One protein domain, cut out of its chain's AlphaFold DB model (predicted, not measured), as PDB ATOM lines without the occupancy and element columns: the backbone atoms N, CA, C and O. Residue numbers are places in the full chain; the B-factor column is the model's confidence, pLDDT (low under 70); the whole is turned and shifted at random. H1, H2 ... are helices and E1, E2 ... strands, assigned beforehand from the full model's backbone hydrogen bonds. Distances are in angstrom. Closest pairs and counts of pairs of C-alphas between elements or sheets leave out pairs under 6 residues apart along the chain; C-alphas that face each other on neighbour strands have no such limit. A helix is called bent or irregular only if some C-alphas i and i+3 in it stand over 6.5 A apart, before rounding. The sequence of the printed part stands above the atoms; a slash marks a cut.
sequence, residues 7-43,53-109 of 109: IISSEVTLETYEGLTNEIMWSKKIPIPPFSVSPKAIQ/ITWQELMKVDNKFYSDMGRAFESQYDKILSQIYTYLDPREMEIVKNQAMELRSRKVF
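This is residues 7 to 43 and 53 to 109 of the 109 residues of an uncharacterized protein of Candidatus Poribacteria bacterium (UniProt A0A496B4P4). Look for a long, bowed hairpin of two strands, E1 and E2, with three helix pieces strung one after another along it: H1a, H1b and H2. The helices come close to E2 but touch no other helix, and residues 53 to 59, with the first part of H1a, stick out free. The printed part has 94 residues with two named strands and then two named helices, E1 E2 H1 H2; the sheet, E1 - E2, is antiparallel and the class is mixed, helices and strands. It is extended, with a radius of gyration of the C-alphas of 20.7 A and spans of 66 by 27 by 16 A.

Begin at the hairpin of E1, residues 7 to 17, and E2, residues 24 to 37, antiparallel at 164 degrees; N 12 and O 30 are within hydrogen-bond range at 2.9 A, as are N 28 and O 14 at 2.9 A. E2 bends by 51 degrees at residue 34. H1, residues 55 to 86, was assigned as one helix by its hydrogen bonds but is bent, with C-alphas 75 and 78 7.4 A apart; its arms H1a, residues 55 to 75, and H1b, residues 78 to 86, stand at a steep tilt of 43 degrees. The closest C-alphas of E2 and H1a are those of Val 37 and Ala 72, 6.5 A; of E2 and H1b, those of Ile 32 and Ile 80, 6.7 A. At the strand's other end, the closest C-alphas of E2 and H2, residues 90 to 107, are those of Met 25 and Val 96, 6.3 A. E1 and H2 are near each other, while H1a and H2 are apart. In H1a, H1b and H2 every O i to N i+4 pair is within hydrogen-bond range.

Find C-alpha 7 at (34.487, 56.814, 51.246); from there E1 runs 32.5 A to Tyr 17. E2 spans 34.7 A, H1a 30.3 A, H1b 12.5 A and H2 25.7 A, ending at C-alpha 107 at (39.056, 38.402, 9.265).

The farthest C-alphas, Gln 43 and Phe 109, are 66.4 A apart. Residues 44 to 52 are not printed, with 13.3 A between C-alphas 43 and 53. Of the links printed whole, H1 to H2 is tight and E1 to E2 short. Look for pLDDT under 70 at residues 39 to 43, 53 to 62 and 109.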
ATOM      1  N   ILE A   7      34.616  58.232  51.586       86.88
ATOM      2  CA  ILE A   7      34.487  56.814  51.246       86.88
ATOM      3  C   ILE A   7      34.687  56.690  49.742       86.88
ATOM      4  O   ILE A   7      33.974  57.324  48.966       86.88
ATOM      5  N   ILE A   8      35.659  55.880  49.339       86.06
ATOM      6  CA  ILE A   8      35.964  55.611  47.938       86.06
ATOM      7  C   ILE A   8      35.362  54.257  47.588       86.06
ATOM      8  O   ILE A   8      35.691  53.252  48.212       86.06
ATOM      9  N   SER A   9      34.482  54.245  46.589       89.44
ATOM     10  CA  SER A   9      33.899  53.042  45.994       89.44
ATOM     11  C   SER A   9      34.233  53.046  44.510       89.44
ATOM     12  O   SER A   9      34.010  54.053  43.839       89.44
ATOM     13  N   SER A  10      34.784  51.947  43.997       86.19
ATOM     14  CA  SER A  10      35.222  51.870  42.600       86.19
ATOM     15  C   SER A  10      35.118  50.457  42.040       86.19
ATOM     16  O   SER A  10      35.054  49.475  42.780       86.19
ATOM     17  N   GLU A  11      35.106  50.372  40.717       91.94
ATOM     18  CA  GLU A  11      35.171  49.136  39.946       91.94
ATOM     19  C   GLU A  11      36.324  49.260  38.949       91.94
ATOM     20  O   GLU A  11      36.551  50.334  38.388       91.94
ATOM     21  N   VAL A  12      37.047  48.163  38.735       91.31
ATOM     22  CA  VAL A  12      38.051  48.040  37.676       91.31
ATOM     23  C   VAL A  12      37.488  47.141  36.587       91.31
ATOM     24  O   VAL A  12      37.072  46.018  36.863       91.31
ATOM     25  N   THR A  13      37.507  47.615  35.346       94.62
ATOM     26  CA  THR A  13      37.194  46.787  34.179       94.62
ATOM     27  C   THR A  13      38.498  46.308  33.557       94.62
ATOM     28  O   THR A  13      39.341  47.123  33.184       94.62
ATOM     29  N   LEU A  14      38.670  44.992  33.451       93.38
ATOM     30  CA  LEU A  14      39.736  44.388  32.661       93.38
ATOM     31  C   LEU A  14      39.179  43.973  31.313       93.38
ATOM     32  O   LEU A  14      38.172  43.272  31.258       93.38
ATOM     33  N   GLU A  15      39.861  44.359  30.245       94.81
ATOM     34  CA  GLU A  15      39.466  44.027  28.884       94.81
ATOM     35  C   GLU A  15      40.663  43.471  28.127       94.81
ATOM     36  O   GLU A  15      41.779  43.981  28.231       94.81
ATOM     37  N   THR A  16      40.430  42.400  27.376       93.38
ATOM     38  CA  THR A  16      41.417  41.824  26.463       93.38
ATOM     39  C   THR A  16      40.922  42.000  25.043       93.38
ATOM     40  O   THR A  16      39.761  41.719  24.744       93.38
ATOM     41  N   TYR A  17      41.825  42.440  24.177       94.69
ATOM     42  CA  TYR A  17      41.545  42.751  22.786       94.69
ATOM     43  C   TYR A  17      42.364  41.842  21.871       94.69
ATOM     44  O   TYR A  17      43.514  41.519  22.179       94.69
ATOM     45  N   GLU A  18      41.798  41.454  20.730       93.62
ATOM     46  CA  GLU A  18      42.594  40.896  19.639       93.62
ATOM     47  C   GLU A  18      43.308  42.043  18.915       93.62
ATOM     48  O   GLU A  18      42.689  43.032  18.527       93.62
ATOM     49  N   GLY A  19      44.630  41.941  18.769       89.69
ATOM     50  CA  GLY A  19      45.472  43.088  18.425       89.69
ATOM     51  C   GLY A  19      45.331  43.631  17.000       89.69
ATOM     52  O   GLY A  19      45.737  44.764  16.762       89.69
ATOM     53  N   LEU A  20      44.804  42.861  16.040       89.81
ATOM     54  CA  LEU A  20      44.661  43.317  14.649       89.81
ATOM     55  C   LEU A  20      43.256  43.830  14.337       89.81
ATOM     56  O   LEU A  20      43.093  44.807  13.611       89.81
ATOM     57  N   THR A  21      42.247  43.162  14.877       90.88
ATOM     58  CA  THR A  21      40.829  43.489  14.701       90.88
ATOM     59  C   THR A  21      40.340  44.494  15.742       90.88
ATOM     60  O   THR A  21      39.305  45.121  15.529       90.88
ATOM     61  N   ASN A  22      41.086  44.687  16.840       91.12
ATOM     62  CA  ASN A  22      40.693  45.471  18.015       91.12
ATOM     63  C   ASN A  22      39.356  45.024  18.626       91.12
ATOM     64  O   ASN A  22      38.678  45.802  19.296       91.12
ATOM     65  N   GLU A  23      38.959  43.772  18.405       92.06
ATOM     66  CA  GLU A  23      37.731  43.239  18.980       92.06
ATOM     67  C   GLU A  23      37.950  42.838  20.433       92.06
ATOM     68  O   GLU A  23      38.956  42.218  20.783       92.06
ATOM     69  N   ILE A  24      36.989  43.209  21.281       94.75
ATOM     70  CA  ILE A  24      36.969  42.813  22.687       94.75
ATOM     71  C   ILE A  24      36.708  41.311  22.737       94.75
ATOM     72  O   ILE A  24      35.631  40.840  22.371       94.75
ATOM     73  N   MET A  25      37.694  40.569  23.222       94.38
ATOM     74  CA  MET A  25      37.623  39.116  23.365       94.38
ATOM     75  C   MET A  25      37.101  38.712  24.737       94.38
ATOM     76  O   MET A  25      36.502  37.654  24.904       94.38
ATOM     77  N   TRP A  26      37.352  39.554  25.735       94.94
ATOM     78  CA  TRP A  26      37.020  39.273  27.118       94.94
ATOM     79  C   TRP A  26      36.913  40.575  27.899       94.94
ATOM     80  O   TRP A  26      37.730  41.475  27.708       94.94
ATOM     81  N   SER A  27      35.915  40.673  28.775       94.50
ATOM     82  CA  SER A  27      35.715  41.816  29.664       94.50
ATOM     83  C   SER A  27      35.239  41.325  31.025       94.50
ATOM     84  O   SER A  27      34.323  40.503  31.110       94.50
ATOM     85  N   LYS A  28      35.860  41.819  32.096       93.50
ATOM     86  CA  LYS A  28      35.517  41.446  33.468       93.50
ATOM     87  C   LYS A  28      35.526  42.657  34.374       93.50
ATOM     88  O   LYS A  28      36.486  43.423  34.414       93.50
ATOM     89  N   LYS A  29      34.439  42.799  35.123       94.38
ATOM     90  CA  LYS A  29      34.234  43.860  36.104       94.38
ATOM     91  C   LYS A  29      34.622  43.361  37.485       94.38
ATOM     92  O   LYS A  29      34.112  42.338  37.942       94.38
ATOM     93  N   ILE A  30      35.542  44.069  38.125       92.38
ATOM     94  CA  ILE A  30      36.139  43.692  39.401       92.38
ATOM     95  C   ILE A  30      35.786  44.774  40.423       92.38
ATOM     96  O   ILE A  30      36.322  45.884  40.347       92.38
ATOM     97  N   PRO A  31      34.885  44.484  41.377       90.81
ATOM     98  CA  PRO A  31      34.515  45.454  42.395       90.81
ATOM     99  C   PRO A  31      35.672  45.629  43.376       90.81
ATOM    100  O   PRO A  31      36.134  44.653  43.960       90.81
ATOM    101  N   ILE A  32      36.122  46.860  43.602       88.62
ATOM    102  CA  ILE A  32      37.148  47.139  44.608       88.62
ATOM    103  C   ILE A  32      36.454  47.391  45.950       88.62
ATOM    104  O   ILE A  32      35.577  48.261  46.012       88.62
ATOM    105  N   PRO A  33      36.818  46.666  47.028       88.38
ATOM    106  CA  PRO A  33      36.267  46.904  48.350       88.38
ATOM    107  C   PRO A  33      36.396  48.380  48.733       88.38
ATOM    108  O   PRO A  33      37.480  48.958  48.578       88.38
ATOM    109  N   PRO A  34      35.316  49.005  49.225       90.62
ATOM    110  CA  PRO A  34      35.358  50.410  49.562       90.62
ATOM    111  C   PRO A  34      36.345  50.647  50.700       90.62
ATOM    112  O   PRO A  34      36.438  49.861  51.645       90.62
ATOM    113  N   PHE A  35      37.066  51.759  50.625       88.38
ATOM    114  CA  PHE A  35      37.997  52.169  51.667       88.38
ATOM    115  C   PHE A  35      37.801  53.640  52.011       88.38
ATOM    116  O   PHE A  35      37.325  54.441  51.202       88.38
ATOM    117  N   SER A  36      38.128  53.985  53.252       86.81
ATOM    118  CA  SER A  36      37.934  55.330  53.774       86.81
ATOM    119  C   SER A  36      39.251  56.079  53.843       86.81
ATOM    120  O   SER A  36      40.262  55.558  54.311       86.81
ATOM    121  N   VAL A  37      39.207  57.333  53.420       83.62
ATOM    122  CA  VAL A  37      40.276  58.305  53.600       83.62
ATOM    123  C   VAL A  37      39.772  59.334  54.589       83.62
ATOM    124  O   VAL A  37      38.661  59.841  54.454       83.62
ATOM    125  N   SER A  38      40.587  59.652  55.585       79.94
ATOM    126  CA  SER A  38      40.348  60.788  56.472       79.94
ATOM    127  C   SER A  38      41.341  61.875  56.075       79.94
ATOM    128  O   SER A  38      42.467  61.859  56.587       79.94
ATOM    129  N   PRO A  39      41.002  62.785  55.134       69.06
ATOM    130  CA  PRO A  39      41.874  63.903  54.815       69.06
ATOM    131  C   PRO A  39      42.151  64.635  56.117       69.06
ATOM    132  O   PRO A  39      41.215  64.982  56.847       69.06
ATOM    133  N   LYS A  40      43.427  64.840  56.454       63.75
ATOM    134  CA  LYS A  40      43.749  65.466  57.739       63.75
ATOM    135  C   LYS A  40      43.046  66.814  57.775       63.75
ATOM    136  O   LYS A  40      43.316  67.650  56.905       63.75
ATOM    137  N   ALA A  41      42.187  67.026  58.775       56.31
ATOM    138  CA  ALA A  41      41.471  68.280  58.933       56.31
ATOM    139  C   ALA A  41      42.468  69.432  58.794       56.31
ATOM    140  O   ALA A  41      43.542  69.439  59.408       56.31
ATOM    141  N   ILE A  42      42.150  70.383  57.922       54.66
ATOM    142  CA  ILE A  42      42.859  71.653  57.914       54.66
ATOM    143  C   ILE A  42      42.604  72.198  59.307       54.66
ATOM    144  O   ILE A  42      41.451  72.456  59.663       54.66
ATOM    145  N   GLN A  43      43.648  72.313  60.126       52.34
ATOM    146  CA  GLN A  43      43.546  73.125  61.322       52.34
ATOM    147  C   GLN A  43      43.268  74.532  60.808       52.34
ATOM    148  O   GLN A  43      44.186  75.259  60.436       52.34
ATOM    149  N   ILE A  53      40.049  84.099  53.393       59.34
ATOM    150  CA  ILE A  53      40.671  82.922  52.782       59.34
ATOM    151  C   ILE A  53      41.404  83.402  51.529       59.34
ATOM    152  O   ILE A  53      40.784  83.804  50.545       59.34
ATOM    153  N   THR A  54      42.732  83.386  51.564       66.62
ATOM    154  CA  THR A  54      43.541  83.739  50.393       66.62
ATOM    155  C   THR A  54      43.529  82.603  49.367       66.62
ATOM    156  O   THR A  54      43.484  81.423  49.717       66.62
ATOM    157  N   TRP A  55      43.645  82.932  48.077       58.84
ATOM    158  CA  TRP A  55      43.780  81.932  47.003       58.84
ATOM    159  C   TRP A  55      44.918  80.929  47.251       58.84
ATOM    160  O   TRP A  55      44.811  79.756  46.905       58.84
ATOM    161  N   GLN A  56      45.994  81.370  47.901       62.06
ATOM    162  CA  GLN A  56      47.129  80.521  48.263       62.06
ATOM    163  C   GLN A  56      46.772  79.488  49.342       62.06
ATOM    164  O   GLN A  56      47.278  78.368  49.306       62.06
ATOM    165  N   GLU A  57      45.902  79.833  50.294       65.00
ATOM    166  CA  GLU A  57      45.392  78.889  51.293       65.00
ATOM    167  C   GLU A  57      44.440  77.874  50.653       65.00
ATOM    168  O   GLU A  57      44.563  76.686  50.945       65.00
ATOM    169  N   LEU A  58      43.579  78.299  49.719       61.38
ATOM    170  CA  LEU A  58      42.731  77.386  48.937       61.38
ATOM    171  C   LEU A  58      43.566  76.396  48.114       61.38
ATOM    172  O   LEU A  58      43.320  75.195  48.181       61.38
ATOM    173  N   MET A  59      44.611  76.859  47.420       61.31
ATOM    174  CA  MET A  59      45.492  75.971  46.647       61.31
ATOM    175  C   MET A  59      46.287  74.994  47.525       61.31
ATOM    176  O   MET A  59      46.506  73.847  47.140       61.31
ATOM    177  N   LYS A  60      46.706  75.400  48.732       64.38
ATOM    178  CA  LYS A  60      47.371  74.489  49.685       64.38
ATOM    179  C   LYS A  60      46.436  73.389  50.180       64.38
ATOM    180  O   LYS A  60      46.881  72.263  50.397       64.38
ATOM    181  N   VAL A  61      45.164  73.719  50.382       66.75
ATOM    182  CA  VAL A  61      44.129  72.762  50.778       66.75
ATOM    183  C   VAL A  61      43.882  71.742  49.676       66.75
ATOM    184  O   VAL A  61      43.876  70.547  49.963       66.75
ATOM    185  N   ASP A  62      43.748  72.212  48.440       65.06
ATOM    186  CA  ASP A  62      43.496  71.370  47.271       65.06
ATOM    187  C   ASP A  62      44.665  70.396  47.039       65.06
ATOM    188  O   ASP A  62      44.490  69.179  47.033       65.06
ATOM    189  N   ASN A  63      45.904  70.906  47.047       73.19
ATOM    190  CA  ASN A  63      47.110  70.077  46.932       73.19
ATOM    191  C   ASN A  63      47.232  69.029  48.046       73.19
ATOM    192  O   ASN A  63      47.654  67.897  47.799       73.19
ATOM    193  N   LYS A  64      46.870  69.384  49.284       75.88
ATOM    194  CA  LYS A  64      46.905  68.442  50.408       75.88
ATOM    195  C   LYS A  64      45.825  67.373  50.270       75.88
ATOM    196  O   LYS A  64      46.111  66.210  50.533       75.88
ATOM    197  N   PHE A  65      44.622  67.748  49.846       75.56
ATOM    198  CA  PHE A  65      43.542  66.805  49.587       75.56
ATOM    199  C   PHE A  65      43.954  65.782  48.521       75.56
ATOM    200  O   PHE A  65      43.899  64.582  48.788       75.56
ATOM    201  N   TYR A  66      44.468  66.228  47.369       79.50
ATOM    202  CA  TYR A  66      44.963  65.315  46.332       79.50
ATOM    203  C   TYR A  66      46.129  64.451  46.816       79.50
ATOM    204  O   TYR A  66      46.179  63.265  46.500       79.50
ATOM    205  N   SER A  67      47.046  65.003  47.618       83.25
ATOM    206  CA  SER A  67      48.158  64.226  48.175       83.25
ATOM    207  C   SER A  67      47.695  63.161  49.175       83.25
ATOM    208  O   SER A  67      48.229  62.051  49.148       83.25
ATOM    209  N   ASP A  68      46.732  63.472  50.046       82.12
ATOM    210  CA  ASP A  68      46.167  62.519  51.010       82.12
ATOM    211  C   ASP A  68      45.399  61.405  50.271       82.12
ATOM    212  O   ASP A  68      45.542  60.228  50.604       82.12
ATOM    213  N   MET A  69      44.664  61.755  49.208       82.56
ATOM    214  CA  MET A  69      43.998  60.792  48.324       82.56
ATOM    215  C   MET A  69      45.003  59.904  47.577       82.56
ATOM    216  O   MET A  69      44.850  58.686  47.573       82.56
ATOM    217  N   GLY A  70      46.057  60.485  46.994       84.19
ATOM    218  CA  GLY A  70      47.095  59.742  46.274       84.19
ATOM    219  C   GLY A  70      47.781  58.698  47.154       84.19
ATOM    220  O   GLY A  70      47.872  57.535  46.771       84.19
ATOM    221  N   ARG A  71      48.160  59.075  48.383       86.44
ATOM    222  CA  ARG A  71      48.722  58.136  49.372       86.44
ATOM    223  C   ARG A  71      47.739  57.041  49.768       86.44
ATOM    224  O   ARG A  71      48.140  55.903  49.994       86.44
ATOM    225  N   ALA A  72      46.453  57.371  49.878       84.81
ATOM    226  CA  ALA A  72      45.442  56.375  50.187       84.81
ATOM    227  C   ALA A  72      45.302  55.344  49.060       84.81
ATOM    228  O   ALA A  72      45.283  54.150  49.350       84.81
ATOM    229  N   PHE A  73      45.288  55.774  47.795       86.00
ATOM    230  CA  PHE A  73      45.302  54.858  46.650       86.00
ATOM    231  C   PHE A  73      46.565  53.997  46.616       86.00
ATOM    232  O   PHE A  73      46.460  52.782  46.474       86.00
ATOM    233  N   GLU A  74      47.736  54.599  46.822       88.94
ATOM    234  CA  GLU A  74      49.012  53.879  46.892       88.94
ATOM    235  C   GLU A  74      48.986  52.800  47.985       88.94
ATOM    236  O   GLU A  74      49.348  51.654  47.740       88.94
ATOM    237  N   SER A  75      48.427  53.109  49.162       89.25
ATOM    238  CA  SER A  75      48.292  52.139  50.259       89.25
ATOM    239  C   SER A  75      47.360  50.957  49.956       89.25
ATOM    240  O   SER A  75      47.441  49.923  50.622       89.25
ATOM    241  N   GLN A  76      46.443  51.106  48.993       89.44
ATOM    242  CA  GLN A  76      45.550  50.031  48.554       89.44
ATOM    243  C   GLN A  76      46.029  49.356  47.263       89.44
ATOM    244  O   GLN A  76      45.449  48.342  46.879       89.44
ATOM    245  N   TYR A  77      47.078  49.871  46.616       89.94
ATOM    246  CA  TYR A  77      47.516  49.438  45.291       89.94
ATOM    247  C   TYR A  77      47.797  47.932  45.229       89.94
ATOM    248  O   TYR A  77      47.200  47.230  44.414       89.94
ATOM    249  N   ASP A  78      48.598  47.412  46.161       91.00
ATOM    250  CA  ASP A  78      48.937  45.985  46.212       91.00
ATOM    251  C   ASP A  78      47.707  45.095  46.412       91.00
ATOM    252  O   ASP A  78      47.618  44.007  45.842       91.00
ATOM    253  N   LYS A  79      46.721  45.554  47.193       89.75
ATOM    254  CA  LYS A  79      45.474  44.808  47.418       89.75
ATOM    255  C   LYS A  79      44.602  44.800  46.171       89.75
ATOM    256  O   LYS A  79      44.069  43.751  45.821       89.75
ATOM    257  N   ILE A  80      44.485  45.948  45.503       89.69
ATOM    258  CA  ILE A  80      43.750  46.089  44.243       89.69
ATOM    259  C   ILE A  80      44.367  45.167  43.189       89.69
ATOM    260  O   ILE A  80      43.650  44.379  42.578       89.69
ATOM    261  N   LEU A  81      45.693  45.193  43.025       91.06
ATOM    262  CA  LEU A  81      46.394  44.312  42.090       91.06
ATOM    263  C   LEU A  81      46.256  42.834  42.452       91.06
ATOM    264  O   LEU A  81      45.995  42.013  41.576       91.06
ATOM    265  N   SER A  82      46.397  42.485  43.732       91.00
ATOM    266  CA  SER A  82      46.233  41.101  44.187       91.00
ATOM    267  C   SER A  82      44.830  40.590  43.882       91.00
ATOM    268  O   SER A  82      44.670  39.476  43.390       91.00
ATOM    269  N   GLN A  83      43.812  41.420  44.111       89.88
ATOM    270  CA  GLN A  83      42.437  41.089  43.775       89.88
ATOM    271  C   GLN A  83      42.262  40.921  42.266       89.88
ATOM    272  O   GLN A  83      41.737  39.896  41.845       89.88
ATOM    273  N   ILE A  84      42.745  41.867  41.457       90.19
ATOM    274  CA  ILE A  84      42.754  41.780  39.988       90.19
ATOM    275  C   ILE A  84      43.352  40.446  39.527       90.19
ATOM    276  O   ILE A  84      42.757  39.754  38.703       90.19
ATOM    277  N   TYR A  85      44.481  40.046  40.114       90.44
ATOM    278  CA  TYR A  85      45.180  38.815  39.758       90.44
ATOM    279  C   TYR A  85      44.346  37.552  40.016       90.44
ATOM    280  O   TYR A  85      44.411  36.612  39.230       90.44
ATOM    281  N   THR A  86      43.493  37.537  41.048       90.06
ATOM    282  CA  THR A  86      42.595  36.390  41.300       90.06
ATOM    283  C   THR A  86      41.579  36.146  40.181       90.06
ATOM    284  O   THR A  86      41.046  35.043  40.072       90.06
ATOM    285  N   TYR A  87      41.315  37.147  39.338       88.31
ATOM    286  CA  TYR A  87      40.377  37.038  38.224       88.31
ATOM    287  C   TYR A  87      41.035  36.637  36.899       88.31
ATOM    288  O   TYR A  87      40.301  36.378  35.942       88.31
ATOM    289  N   LEU A  88      42.371  36.572  36.850       89.62
ATOM    290  CA  LEU A  88      43.159  36.156  35.689       89.62
ATOM    291  C   LEU A  88      43.445  34.647  35.748       89.62
ATOM    292  O   LEU A  88      44.564  34.224  36.035       89.62
ATOM    293  N   ASP A  89      42.427  33.827  35.477       90.69
ATOM    294  CA  ASP A  89      42.590  32.370  35.398       90.69
ATOM    295  C   ASP A  89      43.342  31.987  34.104       90.69
ATOM    296  O   ASP A  89      42.847  32.264  33.006       90.69
ATOM    297  N   PRO A  90      44.503  31.307  34.184       92.75
ATOM    298  CA  PRO A  90      45.242  30.864  33.003       92.75
ATOM    299  C   PRO A  90      44.418  30.013  32.026       92.75
ATOM    300  O   PRO A  90      44.634  30.083  30.818       92.75
ATOM    301  N   ARG A  91      43.463  29.215  32.522       93.75
ATOM    302  CA  ARG A  91      42.589  28.384  31.678       93.75
ATOM    303  C   ARG A  91      41.612  29.238  30.883       93.75
ATOM    304  O   ARG A  91      41.400  28.978  29.703       93.75
ATOM    305  N   GLU A  92      41.043  30.255  31.524       92.19
ATOM    306  CA  GLU A  92      40.169  31.231  30.870       92.19
ATOM    307  C   GLU A  92      40.958  31.993  29.794       92.19
ATOM    308  O   GLU A  92      40.505  32.110  28.657       92.19
ATOM    309  N   MET A  93      42.189  32.410  30.105       93.81
ATOM    310  CA  MET A  93      43.050  33.126  29.158       93.81
ATOM    311  C   MET A  93      43.464  32.279  27.948       93.81
ATOM    312  O   MET A  93      43.540  32.804  26.837       93.81
ATOM    313  N   GLU A  94      43.676  30.970  28.111       95.56
ATOM    314  CA  GLU A  94      43.959  30.086  26.971       95.56
ATOM    315  C   GLU A  94      42.738  29.950  26.042       95.56
ATOM    316  O   GLU A  94      42.888  29.928  24.819       95.56
ATOM    317  N   ILE A  95      41.516  29.926  26.591       95.00
ATOM    318  CA  ILE A  95      40.281  29.935  25.789       95.00
ATOM    319  C   ILE A  95      40.177  31.242  24.992       95.00
ATOM    320  O   ILE A  95      39.968  31.196  23.778       95.00
ATOM    321  N   VAL A  96      40.383  32.387  25.649       94.31
ATOM    322  CA  VAL A  96      40.354  33.718  25.013       94.31
ATOM    323  C   VAL A  96      41.387  33.809  23.886       94.31
ATOM    324  O   VAL A  96      41.084  34.288  22.792       94.31
ATOM    325  N   LYS A  97      42.598  33.289  24.108       94.00
ATOM    326  CA  LYS A  97      43.653  33.218  23.090       94.00
ATOM    327  C   LYS A  97      43.236  32.382  21.877       94.00
ATOM    328  O   LYS A  97      43.438  32.818  20.745       94.00
ATOM    329  N   ASN A  98      42.639  31.210  22.090       95.12
ATOM    330  CA  ASN A  98      42.170  30.365  20.989       95.12
ATOM    331  C   ASN A  98      41.065  31.056  20.176       95.12
ATOM    332  O   ASN A  98      41.111  31.043  18.946       95.12
ATOM    333  N   GLN A  99      40.127  31.731  20.849       93.19
ATOM    334  CA  GLN A  99      39.091  32.536  20.193       93.19
ATOM    335  C   GLN A  99      39.690  33.688  19.374       93.19
ATOM    336  O   GLN A  99      39.253  33.945  18.255       93.19
ATOM    337  N   ALA A 100      40.721  34.356  19.896       93.31
ATOM    338  CA  ALA A 100      41.415  35.433  19.195       93.31
ATOM    339  C   ALA A 100      42.121  34.927  17.920       93.31
ATOM    340  O   ALA A 100      42.046  35.556  16.864       93.31
ATOM    341  N   MET A 101      42.763  33.756  17.990       92.25
ATOM    342  CA  MET A 101      43.388  33.116  16.827       92.25
ATOM    343  C   MET A 101      42.361  32.726  15.761       92.25
ATOM    344  O   MET A 101      42.587  32.968  14.573       92.25
ATOM    345  N   GLU A 102      41.223  32.167  16.172       92.00
ATOM    346  CA  GLU A 102      40.128  31.837  15.262       92.00
ATOM    347  C   GLU A 102      39.560  33.096  14.594       92.00
ATOM    348  O   GLU A 102      39.396  33.126  13.373       92.00
ATOM    349  N   LEU A 103      39.323  34.164  15.357       91.38
ATOM    350  CA  LEU A 103      38.838  35.432  14.821       91.38
ATOM    351  C   LEU A 103      39.792  36.000  13.764       91.38
ATOM    352  O   LEU A 103      39.371  36.345  12.656       91.38
ATOM    353  N   ARG A 104      41.090  36.033  14.081       88.56
ATOM    354  CA  ARG A 104      42.134  36.494  13.166       88.56
ATOM    355  C   ARG A 104      42.171  35.669  11.879       88.56
ATOM    356  O   ARG A 104      42.279  36.248  10.802       88.56
ATOM    357  N   SER A 105      42.034  34.344  11.980       90.19
ATOM    358  CA  SER A 105      42.004  33.444  10.816       90.19
ATOM    359  C   SER A 105      40.829  33.678   9.864       90.19
ATOM    360  O   SER A 105      40.905  33.261   8.718       90.19
ATOM    361  N   ARG A 106      39.751  34.321  10.330       88.12
ATOM    362  CA  ARG A 106      38.544  34.595   9.536       88.12
ATOM    363  C   ARG A 106      38.510  36.002   8.939       88.12
ATOM    364  O   ARG A 106      37.777  36.231   7.983       88.12
ATOM    365  N   LYS A 107      39.178  36.966   9.583       86.06
ATOM    366  CA  LYS A 107      39.056  38.402   9.265       86.06
ATOM    367  C   LYS A 107      40.294  39.007   8.614       86.06
ATOM    368  O   LYS A 107      40.171  40.026   7.940       86.06
ATOM    369  N   VAL A 108      41.469  38.431   8.854       79.75
ATOM    370  CA  VAL A 108      42.751  38.979   8.379       79.75
ATOM    371  C   VAL A 108      43.368  38.115   7.281       79.75
ATOM    372  O   VAL A 108      44.046  38.642   6.401       79.75
ATOM    373  N   PHE A 109      43.143  36.805   7.353       64.12
ATOM    374  CA  PHE A 109      43.578  35.816   6.371       64.12
ATOM    375  C   PHE A 109      42.365  35.301   5.597       64.12
ATOM    376  O   PHE A 109      42.555  34.954   4.412       64.12
TER     377      PHE A 109